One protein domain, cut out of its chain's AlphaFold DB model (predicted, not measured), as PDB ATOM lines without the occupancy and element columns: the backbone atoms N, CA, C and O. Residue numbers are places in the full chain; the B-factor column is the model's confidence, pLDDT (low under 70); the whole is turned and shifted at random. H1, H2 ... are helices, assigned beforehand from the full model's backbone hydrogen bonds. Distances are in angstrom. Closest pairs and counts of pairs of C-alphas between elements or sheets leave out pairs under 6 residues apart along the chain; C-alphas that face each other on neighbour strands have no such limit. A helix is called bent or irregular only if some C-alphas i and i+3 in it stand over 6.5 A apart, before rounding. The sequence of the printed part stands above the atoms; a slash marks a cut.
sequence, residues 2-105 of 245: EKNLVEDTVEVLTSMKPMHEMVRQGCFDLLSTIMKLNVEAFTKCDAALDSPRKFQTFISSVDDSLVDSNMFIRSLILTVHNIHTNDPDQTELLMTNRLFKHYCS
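This is residues 2 to 105 of the 245 residues of an uncharacterized protein of Ciona savignyi (UniProt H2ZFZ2). Two longest helices, H2 and H5, run side by side as a base, and shorter helices are folded over one side of it: H1 packs on H2, H7 crosses H5, and H3 and H4 pack on H1. H6 turns back at the end of H5. The 104 printed residues hold seven named helices, H1 to H7 in chain order, and no named strand, an all helix class with mostly crossed packing. The whole is compact, with a radius of gyration of the C-alphas of 13.0 A and spans of 40 by 29 by 25 A.

The hub is H5, residues 66 to 86, irregular with C-alphas 68 and 71 7.4 A apart, and with a kink of 29 degrees near residue 73. It touches H2, residues 21 to 35, at a shallow tilt of 12 degrees, the same way; the closest C-alphas, of Ser 32 and Phe 72, are 4.4 A apart. H7, residues 98 to 104, touches residues 76 to 81 of H5, about perpendicular at 83 degrees, closest at C-alphas Ile 77 and Tyr 103, 5.9 A. H6, residues 88 to 94, touches H5 only at the corner, C-alphas His 84 and Thr 91 being closest at 5.4 A. H1, residues 5 to 14, forms a helical hairpin with H2, closest at C-alphas Thr 9 and Cys 27, 6.1 A. H1 touches H3, residues 39 to 48, closest at C-alphas Glu 7 and Ala 48, 5.4 A. H4, residues 52 to 63, touches H1 about perpendicular at 86 degrees, closest at C-alphas Thr 14 and Phe 58, 5.5 A. H1 and H5 are apart. Every O i to N i+4 pair is within hydrogen-bond range in H1, H2, H3, H4, H6 and H7; in H5, 15 of 17 are.

H1 begins at C-alpha 5 (-25.454, -3.225, -12.607), and H7 ends at C-alpha 104 (-36.801, -4.598, -34.215). From first to last C-alpha, H5 measures 28.2 A and H2 20.9 A.

The C-alphas farthest apart, of Pro 18 and Asp 89, are 40.5 A apart. The printed part has no cut, and no link is long. Residues 2 to 3 have pLDDT under 70.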
ATOM      1  N   GLU A   2     -20.604   1.396  -9.881       53.19
ATOM      2  CA  GLU A   2     -21.645   1.195 -10.917       53.19
ATOM      3  C   GLU A   2     -21.269   0.144 -11.975       53.19
ATOM      4  O   GLU A   2     -21.936   0.027 -12.997       53.19
ATOM      5  N   LYS A   3     -20.155  -0.581 -11.804       58.50
ATOM      6  CA  LYS A   3     -19.475  -1.180 -12.960       58.50
ATOM      7  C   LYS A   3     -20.182  -2.360 -13.638       58.50
ATOM      8  O   LYS A   3     -19.807  -2.600 -14.773       58.50
ATOM      9  N   ASN A   4     -21.187  -3.002 -13.031       85.12
ATOM     10  CA  ASN A   4     -21.841  -4.192 -13.603       85.12
ATOM     11  C   ASN A   4     -23.368  -4.261 -13.365       85.12
ATOM     12  O   ASN A   4     -23.943  -5.341 -13.379       85.12
ATOM     13  N   LEU A   5     -24.058  -3.149 -13.078       92.94
ATOM     14  CA  LEU A   5     -25.454  -3.225 -12.607       92.94
ATOM     15  C   LEU A   5     -26.413  -3.867 -13.629       92.94
ATOM     16  O   LEU A   5     -27.347  -4.566 -13.240       92.94
ATOM     17  N   VAL A   6     -26.182  -3.644 -14.928       95.81
ATOM     18  CA  VAL A   6     -26.971  -4.269 -16.002       95.81
ATOM     19  C   VAL A   6     -26.699  -5.769 -16.034       95.81
ATOM     20  O   VAL A   6     -27.631  -6.567 -16.011       95.81
ATOM     21  N   GLU A   7     -25.423  -6.138 -16.049       95.81
ATOM     22  CA  GLU A   7     -24.940  -7.509 -16.121       95.81
ATOM     23  C   GLU A   7     -25.414  -8.330 -14.915       95.81
ATOM     24  O   GLU A   7     -26.042  -9.371 -15.097       95.81
ATOM     25  N   ASP A   8     -25.229  -7.812 -13.699       95.31
ATOM     26  CA  ASP A   8     -25.661  -8.440 -12.447       95.31
ATOM     27  C   ASP A   8     -27.187  -8.661 -12.439       95.31
ATOM     28  O   ASP A   8     -27.682  -9.706 -12.011       95.31
ATOM     29  N   THR A   9     -27.960  -7.700 -12.960       95.81
ATOM     30  CA  THR A   9     -29.425  -7.822 -13.040       95.81
ATOM     31  C   THR A   9     -29.850  -8.879 -14.063       95.81
ATOM     32  O   THR A   9     -30.767  -9.662 -13.803       95.81
ATOM     33  N   VAL A  10     -29.169  -8.954 -15.210       96.00
ATOM     34  CA  VAL A  10     -29.392 -10.011 -16.208       96.00
ATOM     35  C   VAL A  10     -29.033 -11.384 -15.637       96.00
ATOM     36  O   VAL A  10     -29.764 -12.349 -15.868       96.00
ATOM     37  N   GLU A  11     -27.960 -11.500 -14.854       94.69
ATOM     38  CA  GLU A  11     -27.597 -12.750 -14.177       94.69
ATOM     39  C   GLU A  11     -28.676 -13.208 -13.192       94.69
ATOM     40  O   GLU A  11     -29.014 -14.393 -13.160       94.69
ATOM     41  N   VAL A  12     -29.275 -12.283 -12.434       94.25
ATOM     42  CA  VAL A  12     -30.403 -12.595 -11.542       94.25
ATOM     43  C   VAL A  12     -31.598 -13.124 -12.340       94.25
ATOM     44  O   VAL A  12     -32.107 -14.204 -12.023       94.25
ATOM     45  N   LEU A  13     -32.003 -12.418 -13.403       94.44
ATOM     46  CA  LEU A  13     -33.141 -12.787 -14.258       94.44
ATOM     47  C   LEU A  13     -32.931 -14.107 -15.014       94.44
ATOM     48  O   LEU A  13     -33.891 -14.818 -15.298       94.44
ATOM     49  N   THR A  14     -31.685 -14.444 -15.343       94.75
ATOM     50  CA  THR A  14     -31.336 -15.688 -16.051       94.75
ATOM     51  C   THR A  14     -30.951 -16.831 -15.116       94.75
ATOM     52  O   THR A  14     -30.683 -17.947 -15.574       94.75
ATOM     53  N   SER A  15     -30.937 -16.591 -13.802       90.12
ATOM     54  CA  SER A  15     -30.636 -17.627 -12.826       90.12
ATOM     55  C   SER A  15     -31.731 -18.699 -12.819       90.12
ATOM     56  O   SER A  15     -32.922 -18.415 -12.878       90.12
ATOM     57  N   MET A  16     -31.343 -19.972 -12.701       77.75
ATOM     58  CA  MET A  16     -32.305 -21.086 -12.613       77.75
ATOM     59  C   MET A  16     -32.999 -21.181 -11.242       77.75
ATOM     60  O   MET A  16     -33.668 -22.174 -10.952       77.75
ATOM     61  N   LYS A  17     -32.793 -20.201 -10.355       84.62
ATOM     62  CA  LYS A  17     -33.354 -20.213  -9.006       84.62
ATOM     63  C   LYS A  17     -34.777 -19.650  -9.041       84.62
ATOM     64  O   LYS A  17     -35.003 -18.652  -9.722       84.62
ATOM     65  N   PRO A  18     -35.722 -20.227  -8.277       83.44
ATOM     66  CA  PRO A  18     -37.023 -19.607  -8.076       83.44
ATOM     67  C   PRO A  18     -36.843 -18.177  -7.567       83.44
ATOM     68  O   PRO A  18     -36.130 -17.943  -6.588       83.44
ATOM     69  N   MET A  19     -37.483 -17.232  -8.245       87.94
ATOM     70  CA  MET A  19     -37.410 -15.814  -7.927       87.94
ATOM     71  C   MET A  19     -38.803 -15.306  -7.574       87.94
ATOM     72  O   MET A  19     -39.768 -15.585  -8.286       87.94
ATOM     73  N   HIS A  20     -38.883 -14.559  -6.475       91.25
ATOM     74  CA  HIS A  20     -40.112 -13.914  -6.033       91.25
ATOM     75  C   HIS A  20     -40.546 -12.833  -7.038       91.25
ATOM     76  O   HIS A  20     -39.702 -12.103  -7.552       91.25
ATOM     77  N   GLU A  21     -41.853 -12.687  -7.265       89.44
ATOM     78  CA  GLU A  21     -42.440 -11.753  -8.243       89.44
ATOM     79  C   GLU A  21     -41.952 -10.310  -8.041       89.44
ATOM     80  O   GLU A  21     -41.374  -9.733  -8.952       89.44
ATOM     81  N   MET A  22     -42.019  -9.783  -6.812       91.50
ATOM     82  CA  MET A  22     -41.468  -8.452  -6.484       91.50
ATOM     83  C   MET A  22     -39.986  -8.256  -6.862       91.50
ATOM     84  O   MET A  22     -39.590  -7.157  -7.243       91.50
ATOM     85  N   VAL A  23     -39.149  -9.296  -6.756       93.31
ATOM     86  CA  VAL A  23     -37.732  -9.198  -7.153       93.31
ATOM     87  C   VAL A  23     -37.625  -9.137  -8.673       93.31
ATOM     88  O   VAL A  23     -36.891  -8.306  -9.196       93.31
ATOM     89  N   ARG A  24     -38.405  -9.965  -9.380       94.19
ATOM     90  CA  ARG A  24     -38.476  -9.959 -10.847       94.19
ATOM     91  C   ARG A  24     -38.923  -8.599 -11.381       94.19
ATOM     92  O   ARG A  24     -38.261  -8.047 -12.256       94.19
ATOM     93  N   GLN A  25     -39.999  -8.050 -10.823       94.38
ATOM     94  CA  GLN A  25     -40.504  -6.724 -11.167       94.38
ATOM     95  C   GLN A  25     -39.439  -5.648 -10.917       94.38
ATOM     96  O   GLN A  25     -39.131  -4.875 -11.819       94.38
ATOM     97  N   GLY A  26     -38.783  -5.669  -9.751       96.56
ATOM     98  CA  GLY A  26     -37.691  -4.743  -9.440       96.56
ATOM     99  C   GLY A  26     -36.518  -4.829 -10.425       96.56
ATOM    100  O   GLY A  26     -35.958  -3.801 -10.804       96.56
ATOM    101  N   CYS A  27     -36.168  -6.032 -10.896       97.12
ATOM    102  CA  CYS A  27     -35.167  -6.212 -11.949       97.12
ATOM    103  C   CYS A  27     -35.607  -5.571 -13.275       97.12
ATOM    104  O   CYS A  27     -34.810  -4.882 -13.913       97.12
ATOM    105  N   PHE A  28     -36.864  -5.759 -13.688       97.69
ATOM    106  CA  PHE A  28     -37.391  -5.137 -14.905       97.69
ATOM    107  C   PHE A  28     -37.477  -3.613 -14.802       97.69
ATOM    108  O   PHE A  28     -37.076  -2.929 -15.743       97.69
ATOM    109  N   ASP A  29     -37.915  -3.066 -13.669       96.69
ATOM    110  CA  ASP A  29     -37.973  -1.618 -13.436       96.69
ATOM    111  C   ASP A  29     -36.580  -0.978 -13.473       96.69
ATOM    112  O   ASP A  29     -36.376   0.083 -14.081       96.69
ATOM    113  N   LEU A  30     -35.591  -1.653 -12.879       97.00
ATOM    114  CA  LEU A  30     -34.203  -1.214 -12.899       97.00
ATOM    115  C   LEU A  30     -33.634  -1.215 -14.323       97.00
ATOM    116  O   LEU A  30     -33.119  -0.190 -14.778       97.00
ATOM    117  N   LEU A  31     -33.766  -2.330 -15.048       97.38
ATOM    118  CA  LEU A  31     -33.309  -2.420 -16.437       97.38
ATOM    119  C   LEU A  31     -34.030  -1.409 -17.331       97.38
ATOM    120  O   LEU A  31     -33.386  -0.749 -18.142       97.38
ATOM    121  N   SER A  32     -35.340  -1.227 -17.147       96.31
ATOM    122  CA  SER A  32     -36.132  -0.234 -17.876       96.31
ATOM    123  C   SER A  32     -35.559   1.168 -17.709       96.31
ATOM    124  O   SER A  32     -35.376   1.873 -18.702       96.31
ATOM    125  N   THR A  33     -35.208   1.539 -16.476       95.00
ATOM    126  CA  THR A  33     -34.645   2.850 -16.138       95.00
ATOM    127  C   THR A  33     -33.254   3.048 -16.736       95.00
ATOM    128  O   THR A  33     -32.987   4.090 -17.329       95.00
ATOM    129  N   ILE A  34     -32.368   2.055 -16.606       95.81
ATOM    130  CA  ILE A  34     -30.969   2.174 -17.042       95.81
ATOM    131  C   ILE A  34     -30.848   2.113 -18.569       95.81
ATOM    132  O   ILE A  34     -30.020   2.818 -19.143       95.81
ATOM    133  N   MET A  35     -31.646   1.267 -19.228       95.44
ATOM    134  CA  MET A  35     -31.517   0.990 -20.662       95.44
ATOM    135  C   MET A  35     -32.307   1.957 -21.547       95.44
ATOM    136  O   MET A  35     -31.997   2.055 -22.736       95.44
ATOM    137  N   LYS A  36     -33.305   2.677 -21.016       96.25
ATOM    138  CA  LYS A  36     -34.138   3.584 -21.819       96.25
ATOM    139  C   LYS A  36     -33.277   4.638 -22.515       96.25
ATOM    140  O   LYS A  36     -32.698   5.497 -21.858       96.25
ATOM    141  N   LEU A  37     -33.245   4.595 -23.850       94.94
ATOM    142  CA  LEU A  37     -32.432   5.468 -24.710       94.94
ATOM    143  C   LEU A  37     -30.918   5.420 -24.428       94.94
ATOM    144  O   LEU A  37     -30.178   6.277 -24.906       94.94
ATOM    145  N   ASN A  38     -30.441   4.424 -23.681       94.81
ATOM    146  CA  ASN A  38     -29.035   4.268 -23.341       94.81
ATOM    147  C   ASN A  38     -28.444   3.089 -24.117       94.81
ATOM    148  O   ASN A  38     -28.546   1.930 -23.713       94.81
ATOM    149  N   VAL A  39     -27.806   3.406 -25.241       94.19
ATOM    150  CA  VAL A  39     -27.230   2.434 -26.180       94.19
ATOM    151  C   VAL A  39     -26.124   1.600 -25.534       94.19
ATOM    152  O   VAL A  39     -26.018   0.402 -25.797       94.19
ATOM    153  N   GLU A  40     -25.317   2.205 -24.660       94.44
ATOM    154  CA  GLU A  40     -24.240   1.503 -23.960       94.44
ATOM    155  C   GLU A  40     -24.818   0.433 -23.027       94.44
ATOM    156  O   GLU A  40     -24.438  -0.734 -23.112       94.44
ATOM    157  N   ALA A  41     -25.783   0.806 -22.179       95.56
ATOM    158  CA  ALA A  41     -26.464  -0.137 -21.295       95.56
ATOM    159  C   ALA A  41     -27.233  -1.212 -22.076       95.56
ATOM    160  O   ALA A  41     -27.204  -2.386 -21.712       95.56
ATOM    161  N   PHE A  42     -27.880  -0.827 -23.180       95.31
ATOM    162  CA  PHE A  42     -28.568  -1.758 -24.068       95.31
ATOM    163  C   PHE A  42     -27.611  -2.811 -24.646       95.31
ATOM    164  O   PHE A  42     -27.907  -4.006 -24.645       95.31
ATOM    165  N   THR A  43     -26.428  -2.378 -25.086       94.88
ATOM    166  CA  THR A  43     -25.399  -3.263 -25.645       94.88
ATOM    167  C   THR A  43     -24.788  -4.165 -24.572       94.88
ATOM    168  O   THR A  43     -24.587  -5.352 -24.822       94.88
ATOM    169  N   LYS A  44     -24.561  -3.646 -23.355       96.00
ATOM    170  CA  LYS A  44     -24.119  -4.453 -22.203       96.00
ATOM    171  C   LYS A  44     -25.122  -5.543 -21.837       96.00
ATOM    172  O   LYS A  44     -24.717  -6.667 -21.566       96.00
ATOM    173  N   CYS A  45     -26.421  -5.241 -21.892       96.50
ATOM    174  CA  CYS A  45     -27.474  -6.229 -21.656       96.50
ATOM    175  C   CYS A  45     -27.389  -7.394 -22.657       96.50
ATOM    176  O   CYS A  45     -27.329  -8.552 -22.248       96.50
ATOM    177  N   ASP A  46     -27.289  -7.112 -23.961       96.38
ATOM    178  CA  ASP A  46     -27.135  -8.169 -24.975       96.38
ATOM    179  C   ASP A  46     -25.823  -8.956 -24.824       96.38
ATOM    180  O   ASP A  46     -25.809 -10.174 -25.018       96.38
ATOM    181  N   ALA A  47     -24.733  -8.286 -24.431       95.94
ATOM    182  CA  ALA A  47     -23.451  -8.929 -24.162       95.94
ATOM    183  C   ALA A  47     -23.520  -9.883 -22.955       95.94
ATOM    184  O   ALA A  47     -22.969 -10.982 -23.016       95.94
ATOM    185  N   ALA A  48     -24.245  -9.514 -21.891       96.38
ATOM    186  CA  ALA A  48     -24.476 -10.369 -20.721       96.38
ATOM    187  C   ALA A  48     -25.301 -11.626 -21.058       96.38
ATOM    188  O   ALA A  48     -25.134 -12.684 -20.446       96.38
ATOM    189  N   LEU A  49     -26.145 -11.553 -22.092       96.31
ATOM    190  CA  LEU A  49     -26.906 -12.681 -22.631       96.31
ATOM    191  C   LEU A  49     -26.050 -13.610 -23.511       96.31
ATOM    192  O   LEU A  49     -26.557 -14.170 -24.472       96.31
ATOM    193  N   ASP A  50     -24.761 -13.782 -23.218       93.56
ATOM    194  CA  ASP A  50     -23.670 -14.413 -24.000       93.56
ATOM    195  C   ASP A  50     -23.912 -15.782 -24.684       93.56
ATOM    196  O   ASP A  50     -23.073 -16.248 -25.455       93.56
ATOM    197  N   SER A  51     -25.046 -16.443 -24.454       94.81
ATOM    198  CA  SER A  51     -25.394 -17.726 -25.060       94.81
ATOM    199  C   SER A  51     -26.856 -17.770 -25.510       94.81
ATOM    200  O   SER A  51     -27.704 -17.091 -24.923       94.81
ATOM    201  N   PRO A  52     -27.204 -18.603 -26.512       95.56
ATOM    202  CA  PRO A  52     -28.595 -18.784 -26.933       95.56
ATOM    203  C   PRO A  52     -29.519 -19.198 -25.782       95.56
ATOM    204  O   PRO A  52     -30.659 -18.752 -25.710       95.56
ATOM    205  N   ARG A  53     -29.010 -20.010 -24.845       95.12
ATOM    206  CA  ARG A  53     -29.764 -20.448 -23.668       95.12
ATOM    207  C   ARG A  53     -30.071 -19.288 -22.725       95.12
ATOM    208  O   ARG A  53     -31.230 -19.137 -22.361       95.12
ATOM    209  N   LYS A  54     -29.075 -18.469 -22.350       95.94
ATOM    210  CA  LYS A  54     -29.313 -17.294 -21.490       95.94
ATOM    211  C   LYS A  54     -30.282 -16.319 -22.147       95.94
ATOM    212  O   LYS A  54     -31.208 -15.864 -21.489       95.94
ATOM    213  N   PHE A  55     -30.101 -16.058 -23.443       97.06
ATOM    214  CA  PHE A  55     -31.011 -15.212 -24.209       97.06
ATOM    215  C   PHE A  55     -32.449 -15.741 -24.151       97.06
ATOM    216  O   PHE A  55     -33.355 -15.004 -23.780       97.06
ATOM    217  N   GLN A  56     -32.659 -17.031 -24.428       96.31
ATOM    218  CA  GLN A  56     -33.994 -17.623 -24.370       96.31
ATOM    219  C   GLN A  56     -34.587 -17.584 -22.957       96.31
ATOM    220  O   GLN A  56     -35.754 -17.244 -22.809       96.31
ATOM    221  N   THR A  57     -33.805 -17.894 -21.919       95.88
ATOM    222  CA  THR A  57     -34.264 -17.802 -20.524       95.88
ATOM    223  C   THR A  57     -34.678 -16.377 -20.164       95.88
ATOM    224  O   THR A  57     -35.709 -16.190 -19.526       95.88
ATOM    225  N   PHE A  58     -33.920 -15.377 -20.611       97.06
ATOM    226  CA  PHE A  58     -34.246 -13.972 -20.398       97.06
ATOM    227  C   PHE A  58     -35.552 -13.572 -21.091       97.06
ATOM    228  O   PHE A  58     -36.440 -13.030 -20.438       97.06
ATOM    229  N   ILE A  59     -35.701 -13.888 -22.383       96.88
ATOM    230  CA  ILE A  59     -36.928 -13.594 -23.139       96.88
ATOM    231  C   ILE A  59     -38.131 -14.317 -22.525       96.88
ATOM    232  O   ILE A  59     -39.158 -13.689 -22.300       96.88
ATOM    233  N   SER A  60     -37.994 -15.594 -22.156       95.06
ATOM    234  CA  SER A  60     -39.052 -16.327 -21.450       95.06
ATOM    235  C   SER A  60     -39.414 -15.668 -20.118       95.06
ATOM    236  O   SER A  60     -40.591 -15.510 -19.831       95.06
ATOM    237  N   SER A  61     -38.442 -15.184 -19.338       94.88
ATOM    238  CA  SER A  61     -38.745 -14.464 -18.093       94.88
ATOM    239  C   SER A  61     -39.510 -13.158 -18.321       94.88
ATOM    240  O   SER A  61     -40.302 -12.777 -17.460       94.88
ATOM    241  N   VAL A  62     -39.252 -12.446 -19.422       96.19
ATOM    242  CA  VAL A  62     -40.007 -11.241 -19.806       96.19
ATOM    243  C   VAL A  62     -41.437 -11.628 -20.181       96.19
ATOM    244  O   VAL A  62     -42.399 -11.019 -19.712       96.19
ATOM    245  N   ASP A  63     -41.564 -12.678 -20.980       94.62
ATOM    246  CA  ASP A  63     -42.811 -13.162 -21.556       94.62
ATOM    247  C   ASP A  63     -43.743 -13.835 -20.539       94.62
ATOM    248  O   ASP A  63     -44.962 -13.729 -20.651       94.62
ATOM    249  N   ASP A  64     -43.198 -14.514 -19.537       93.31
ATOM    250  CA  ASP A  64     -43.967 -15.209 -18.500       93.31
ATOM    251  C   ASP A  64     -44.448 -14.250 -17.396       93.31
ATOM    252  O   ASP A  64     -45.144 -14.649 -16.465       93.31
ATOM    253  N   SER A  65     -44.063 -12.972 -17.452       94.06
ATOM    254  CA  SER A  65     -44.411 -11.956 -16.449       94.06
ATOM    255  C   SER A  65     -44.758 -10.623 -17.108       94.06
ATOM    256  O   SER A  65     -44.247  -9.580 -16.722       94.06
ATOM    257  N   LEU A  66     -45.624 -10.660 -18.128       95.69
ATOM    258  CA  LEU A  66     -45.958  -9.492 -18.956       95.69
ATOM    259  C   LEU A  66     -46.472  -8.290 -18.168       95.69
ATOM    260  O   LEU A  66     -46.122  -7.167 -18.519       95.69
ATOM    261  N   VAL A  67     -47.280  -8.497 -17.122       94.75
ATOM    262  CA  VAL A  67     -47.761  -7.383 -16.290       94.75
ATOM    263  C   VAL A  67     -46.579  -6.650 -15.656       94.75
ATOM    264  O   VAL A  67     -46.484  -5.432 -15.790       94.75
ATOM    265  N   ASP A  68     -45.622  -7.384 -15.095       95.19
ATOM    266  CA  ASP A  68     -44.438  -6.821 -14.438       95.19
ATOM    267  C   ASP A  68     -43.409  -6.287 -15.446       95.19
ATOM    268  O   ASP A  68     -42.703  -5.314 -15.188       95.19
ATOM    269  N   SER A  69     -43.305  -6.916 -16.618       97.00
ATOM    270  CA  SER A  69     -42.266  -6.631 -17.608       97.00
ATOM    271  C   SER A  69     -42.679  -5.595 -18.661       97.00
ATOM    272  O   SER A  69     -41.827  -5.114 -19.412       97.00
ATOM    273  N   ASN A  70     -43.954  -5.187 -18.731       96.69
ATOM    274  CA  ASN A  70     -44.450  -4.319 -19.808       96.69
ATOM    275  C   ASN A  70     -43.707  -2.972 -19.898       96.69
ATOM    276  O   ASN A  70     -43.443  -2.487 -21.000       96.69
ATOM    277  N   MET A  71     -43.333  -2.377 -18.761       94.75
ATOM    278  CA  MET A  71     -42.578  -1.121 -18.730       94.75
ATOM    279  C   MET A  71     -41.160  -1.309 -19.278       94.75
ATOM    280  O   MET A  71     -40.642  -0.431 -19.971       94.75
ATOM    281  N   PHE A  72     -40.551  -2.469 -19.024       97.62
ATOM    282  CA  PHE A  72     -39.260  -2.847 -19.587       97.62
ATOM    283  C   PHE A  72     -39.348  -3.103 -21.098       97.62
ATOM    284  O   PHE A  72     -38.573  -2.523 -21.859       97.62
ATOM    285  N   ILE A  73     -40.349  -3.864 -21.558       97.81
ATOM    286  CA  ILE A  73     -40.619  -4.081 -22.991       97.81
ATOM    287  C   ILE A  73     -40.803  -2.741 -23.716       97.81
ATOM    288  O   ILE A  73     -40.224  -2.513 -24.782       97.81
ATOM    289  N   ARG A  74     -41.574  -1.822 -23.120       97.12
ATOM    290  CA  ARG A  74     -41.777  -0.469 -23.646       97.12
ATOM    291  C   ARG A  74     -40.451   0.271 -23.816       97.12
ATOM    292  O   ARG A  74     -40.210   0.852 -24.872       97.12
ATOM    293  N   SER A  75     -39.597   0.238 -22.793       97.12
ATOM    294  CA  SER A  75     -38.272   0.868 -22.804       97.12
ATOM    295  C   SER A  75     -37.374   0.306 -23.913       97.12
ATOM    296  O   SER A  75     -36.773   1.074 -24.672       97.12
ATOM    297  N   LEU A  76     -37.353  -1.018 -24.082       96.50
ATOM    298  CA  LEU A  76     -36.600  -1.694 -25.142       96.50
ATOM    299  C   LEU A  76     -37.059  -1.263 -26.534       96.50
ATOM    300  O   LEU A  76     -36.245  -0.841 -27.353       96.50
ATOM    301  N   ILE A  77     -38.364  -1.325 -26.800       96.88
ATOM    302  CA  ILE A  77     -38.921  -1.007 -28.119       96.88
ATOM    303  C   ILE A  77     -38.747   0.475 -28.456       96.88
ATOM    304  O   ILE A  77     -38.424   0.794 -29.601       96.88
ATOM    305  N   LEU A  78     -38.908   1.376 -27.479       96.56
ATOM    306  CA  LEU A  78     -38.622   2.801 -27.658       96.56
ATOM    307  C   LEU A  78     -37.154   3.048 -27.985       96.56
ATOM    308  O   LEU A  78     -36.860   3.820 -28.893       96.56
ATOM    309  N   THR A  79     -36.246   2.375 -27.281       95.81
ATOM    310  CA  THR A  79     -34.804   2.487 -27.526       95.81
ATOM    311  C   THR A  79     -34.468   2.005 -28.933       95.81
ATOM    312  O   THR A  79     -33.889   2.759 -29.708       95.81
ATOM    313  N   VAL A  80     -34.933   0.814 -29.321       95.75
ATOM    314  CA  VAL A  80     -34.741   0.277 -30.679       95.75
ATOM    315  C   VAL A  80     -35.343   1.200 -31.738       95.75
ATOM    316  O   VAL A  80     -34.698   1.473 -32.745       95.75
ATOM    317  N   HIS A  81     -36.565   1.703 -31.534       94.69
ATOM    318  CA  HIS A  81     -37.204   2.617 -32.481       94.69
ATOM    319  C   HIS A  81     -36.438   3.938 -32.614       94.69
ATOM    320  O   HIS A  81     -36.241   4.399 -33.736       94.69
ATOM    321  N   ASN A  82     -35.983   4.524 -31.504       94.06
ATOM    322  CA  ASN A  82     -35.201   5.756 -31.514       94.06
ATOM    323  C   ASN A  82     -33.894   5.591 -32.297       94.06
ATOM    324  O   ASN A  82     -33.601   6.421 -33.151       94.06
ATOM    325  N   ILE A  83     -33.152   4.510 -32.042       93.12
ATOM    326  CA  ILE A  83     -31.914   4.196 -32.768       93.12
ATOM    327  C   ILE A  83     -32.214   4.026 -34.258       93.12
ATOM    328  O   ILE A  83     -31.636   4.723 -35.084       93.12
ATOM    329  N   HIS A  84     -33.195   3.181 -34.592       90.75
ATOM    330  CA  HIS A  84     -33.575   2.896 -35.978       90.75
ATOM    331  C   HIS A  84     -34.012   4.136 -36.770       90.75
ATOM    332  O   HIS A  84     -33.827   4.195 -37.981       90.75
ATOM    333  N   THR A  85     -34.616   5.114 -36.094       90.81
ATOM    334  CA  THR A  85     -35.178   6.309 -36.740       90.81
ATOM    335  C   THR A  85     -34.155   7.436 -36.850       90.81
ATOM    336  O   THR A  85     -34.156   8.160 -37.842       90.81
ATOM    337  N   ASN A  86     -33.297   7.598 -35.840       91.75
ATOM    338  CA  ASN A  86     -32.455   8.785 -35.692       91.75
ATOM    339  C   ASN A  86     -30.957   8.518 -35.908       91.75
ATOM    340  O   ASN A  86     -30.210   9.478 -36.071       91.75
ATOM    341  N   ASP A  87     -30.510   7.258 -35.909       92.31
ATOM    342  CA  ASP A  87     -29.090   6.890 -35.999       92.31
ATOM    343  C   ASP A  87     -28.875   5.671 -36.931       92.31
ATOM    344  O   ASP A  87     -28.800   4.520 -36.477       92.31
ATOM    345  N   PRO A  88     -28.822   5.891 -38.263       90.62
ATOM    346  CA  PRO A  88     -28.630   4.820 -39.243       90.62
ATOM    347  C   PRO A  88     -27.310   4.056 -39.071       90.62
ATOM    348  O   PRO A  88     -27.299   2.831 -39.200       90.62
ATOM    349  N   ASP A  89     -26.225   4.752 -38.724       91.06
ATOM    350  CA  ASP A  89     -24.902   4.146 -38.534       91.06
ATOM    351  C   ASP A  89     -24.919   3.186 -37.336       91.06
ATOM    352  O   ASP A  89     -24.461   2.042 -37.405       91.06
ATOM    353  N   GLN A  90     -25.517   3.620 -36.225       90.56
ATOM    354  CA  GLN A  90     -25.670   2.773 -35.048       90.56
ATOM    355  C   GLN A  90     -26.673   1.639 -35.274       90.56
ATOM    356  O   GLN A  90     -26.506   0.549 -34.723       90.56
ATOM    357  N   THR A  91     -27.691   1.862 -36.106       91.38
ATOM    358  CA  THR A  91     -28.617   0.807 -36.525       91.38
ATOM    359  C   THR A  91     -27.865  -0.323 -37.209       91.38
ATOM    360  O   THR A  91     -28.034  -1.473 -36.810       91.38
ATOM    361  N   GLU A  92     -27.011  -0.014 -38.188       91.06
ATOM    362  CA  GLU A  92     -26.200  -1.012 -38.891       91.06
ATOM    363  C   GLU A  92     -25.306  -1.796 -37.918       91.06
ATOM    364  O   GLU A  92     -25.288  -3.030 -37.946       91.06
ATOM    365  N   LEU A  93     -24.649  -1.097 -36.987       90.31
ATOM    366  CA  LEU A  93     -23.797  -1.713 -35.967       90.31
ATOM    367  C   LEU A  93     -24.573  -2.703 -35.076       90.31
ATOM    368  O   LEU A  93     -24.092  -3.801 -34.778       90.31
ATOM    369  N   LEU A  94     -25.790  -2.335 -34.666       93.12
ATOM    370  CA  LEU A  94     -26.620  -3.129 -33.761       93.12
ATOM    371  C   LEU A  94     -27.436  -4.226 -34.454       93.12
ATOM    372  O   LEU A  94     -28.073  -5.020 -33.765       93.12
ATOM    373  N   MET A  95     -27.371  -4.382 -35.778       89.88
ATOM    374  CA  MET A  95     -28.033  -5.512 -36.453       89.88
ATOM    375  C   MET A  95     -27.486  -6.885 -36.024       89.88
ATOM    376  O   MET A  95     -28.156  -7.906 -36.202       89.88
ATOM    377  N   THR A  96     -26.283  -6.921 -35.443       89.94
ATOM    378  CA  THR A  96     -25.682  -8.130 -34.854       89.94
ATOM    379  C   THR A  96     -26.118  -8.387 -33.406       89.94
ATOM    380  O   THR A  96     -26.008  -9.517 -32.929       89.94
ATOM    381  N   ASN A  97     -26.659  -7.373 -32.722       94.31
ATOM    382  CA  ASN A  97     -27.166  -7.461 -31.356       94.31
ATOM    383  C   ASN A  97     -28.504  -8.223 -31.352       94.31
ATOM    384  O   ASN A  97     -29.448  -7.875 -32.074       94.31
ATOM    385  N   ARG A  98     -28.599  -9.293 -30.556       95.81
ATOM    386  CA  ARG A  98     -29.758 -10.205 -30.598       95.81
ATOM    387  C   ARG A  98     -30.995  -9.551 -30.008       95.81
ATOM    388  O   ARG A  98     -32.081  -9.718 -30.562       95.81
ATOM    389  N   LEU A  99     -30.833  -8.780 -28.936       94.88
ATOM    390  CA  LEU A  99     -31.911  -8.021 -28.310       94.88
ATOM    391  C   LEU A  99     -32.474  -6.959 -29.265       94.88
ATOM    392  O   LEU A  99     -33.694  -6.840 -29.408       94.88
ATOM    393  N   PHE A 100     -31.597  -6.242 -29.975       96.12
ATOM    394  CA  PHE A 100     -31.988  -5.276 -31.003       96.12
ATOM    395  C   PHE A 100     -32.774  -5.959 -32.118       96.12
ATOM    396  O   PHE A 100     -33.900  -5.562 -32.408       96.12
ATOM    397  N   LYS A 101     -32.227  -7.034 -32.700       95.00
ATOM    398  CA  LYS A 101     -32.887  -7.790 -33.773       95.00
ATOM    399  C   LYS A 101     -34.254  -8.326 -33.342       95.00
ATOM    400  O   LYS A 101     -35.212  -8.237 -34.107       95.00
ATOM    401  N   HIS A 102     -34.351  -8.841 -32.115       95.88
ATOM    402  CA  HIS A 102     -35.592  -9.364 -31.552       95.88
ATOM    403  C   HIS A 102     -36.670  -8.274 -31.456       95.88
ATOM    404  O   HIS A 102     -37.745  -8.434 -32.027       95.88
ATOM    405  N   TYR A 103     -36.376  -7.125 -30.841       95.31
ATOM    406  CA  TYR A 103     -37.357  -6.040 -30.683       95.31
ATOM    407  C   TYR A 103     -37.463  -5.089 -31.885       95.31
ATOM    408  O   TYR A 103     -38.338  -4.222 -31.910       95.31
ATOM    409  N   CYS A 104     -36.620  -5.233 -32.907       93.00
ATOM    410  CA  CYS A 104     -36.801  -4.598 -34.215       93.00
ATOM    411  C   CYS A 104     -37.772  -5.393 -35.105       93.00
ATOM    412  O   CYS A 104     -38.350  -4.827 -36.036       93.00
ATOM    413  N   SER A 105     -37.977  -6.685 -34.819       93.88
ATOM    414  CA  SER A 105     -38.868  -7.551 -35.592       93.88
ATOM    415  C   SER A 105     -40.319  -7.067 -35.550       93.88
ATOM    416  O   SER A 105     -40.884  -6.791 -34.489       93.88
TER     417      SER A 105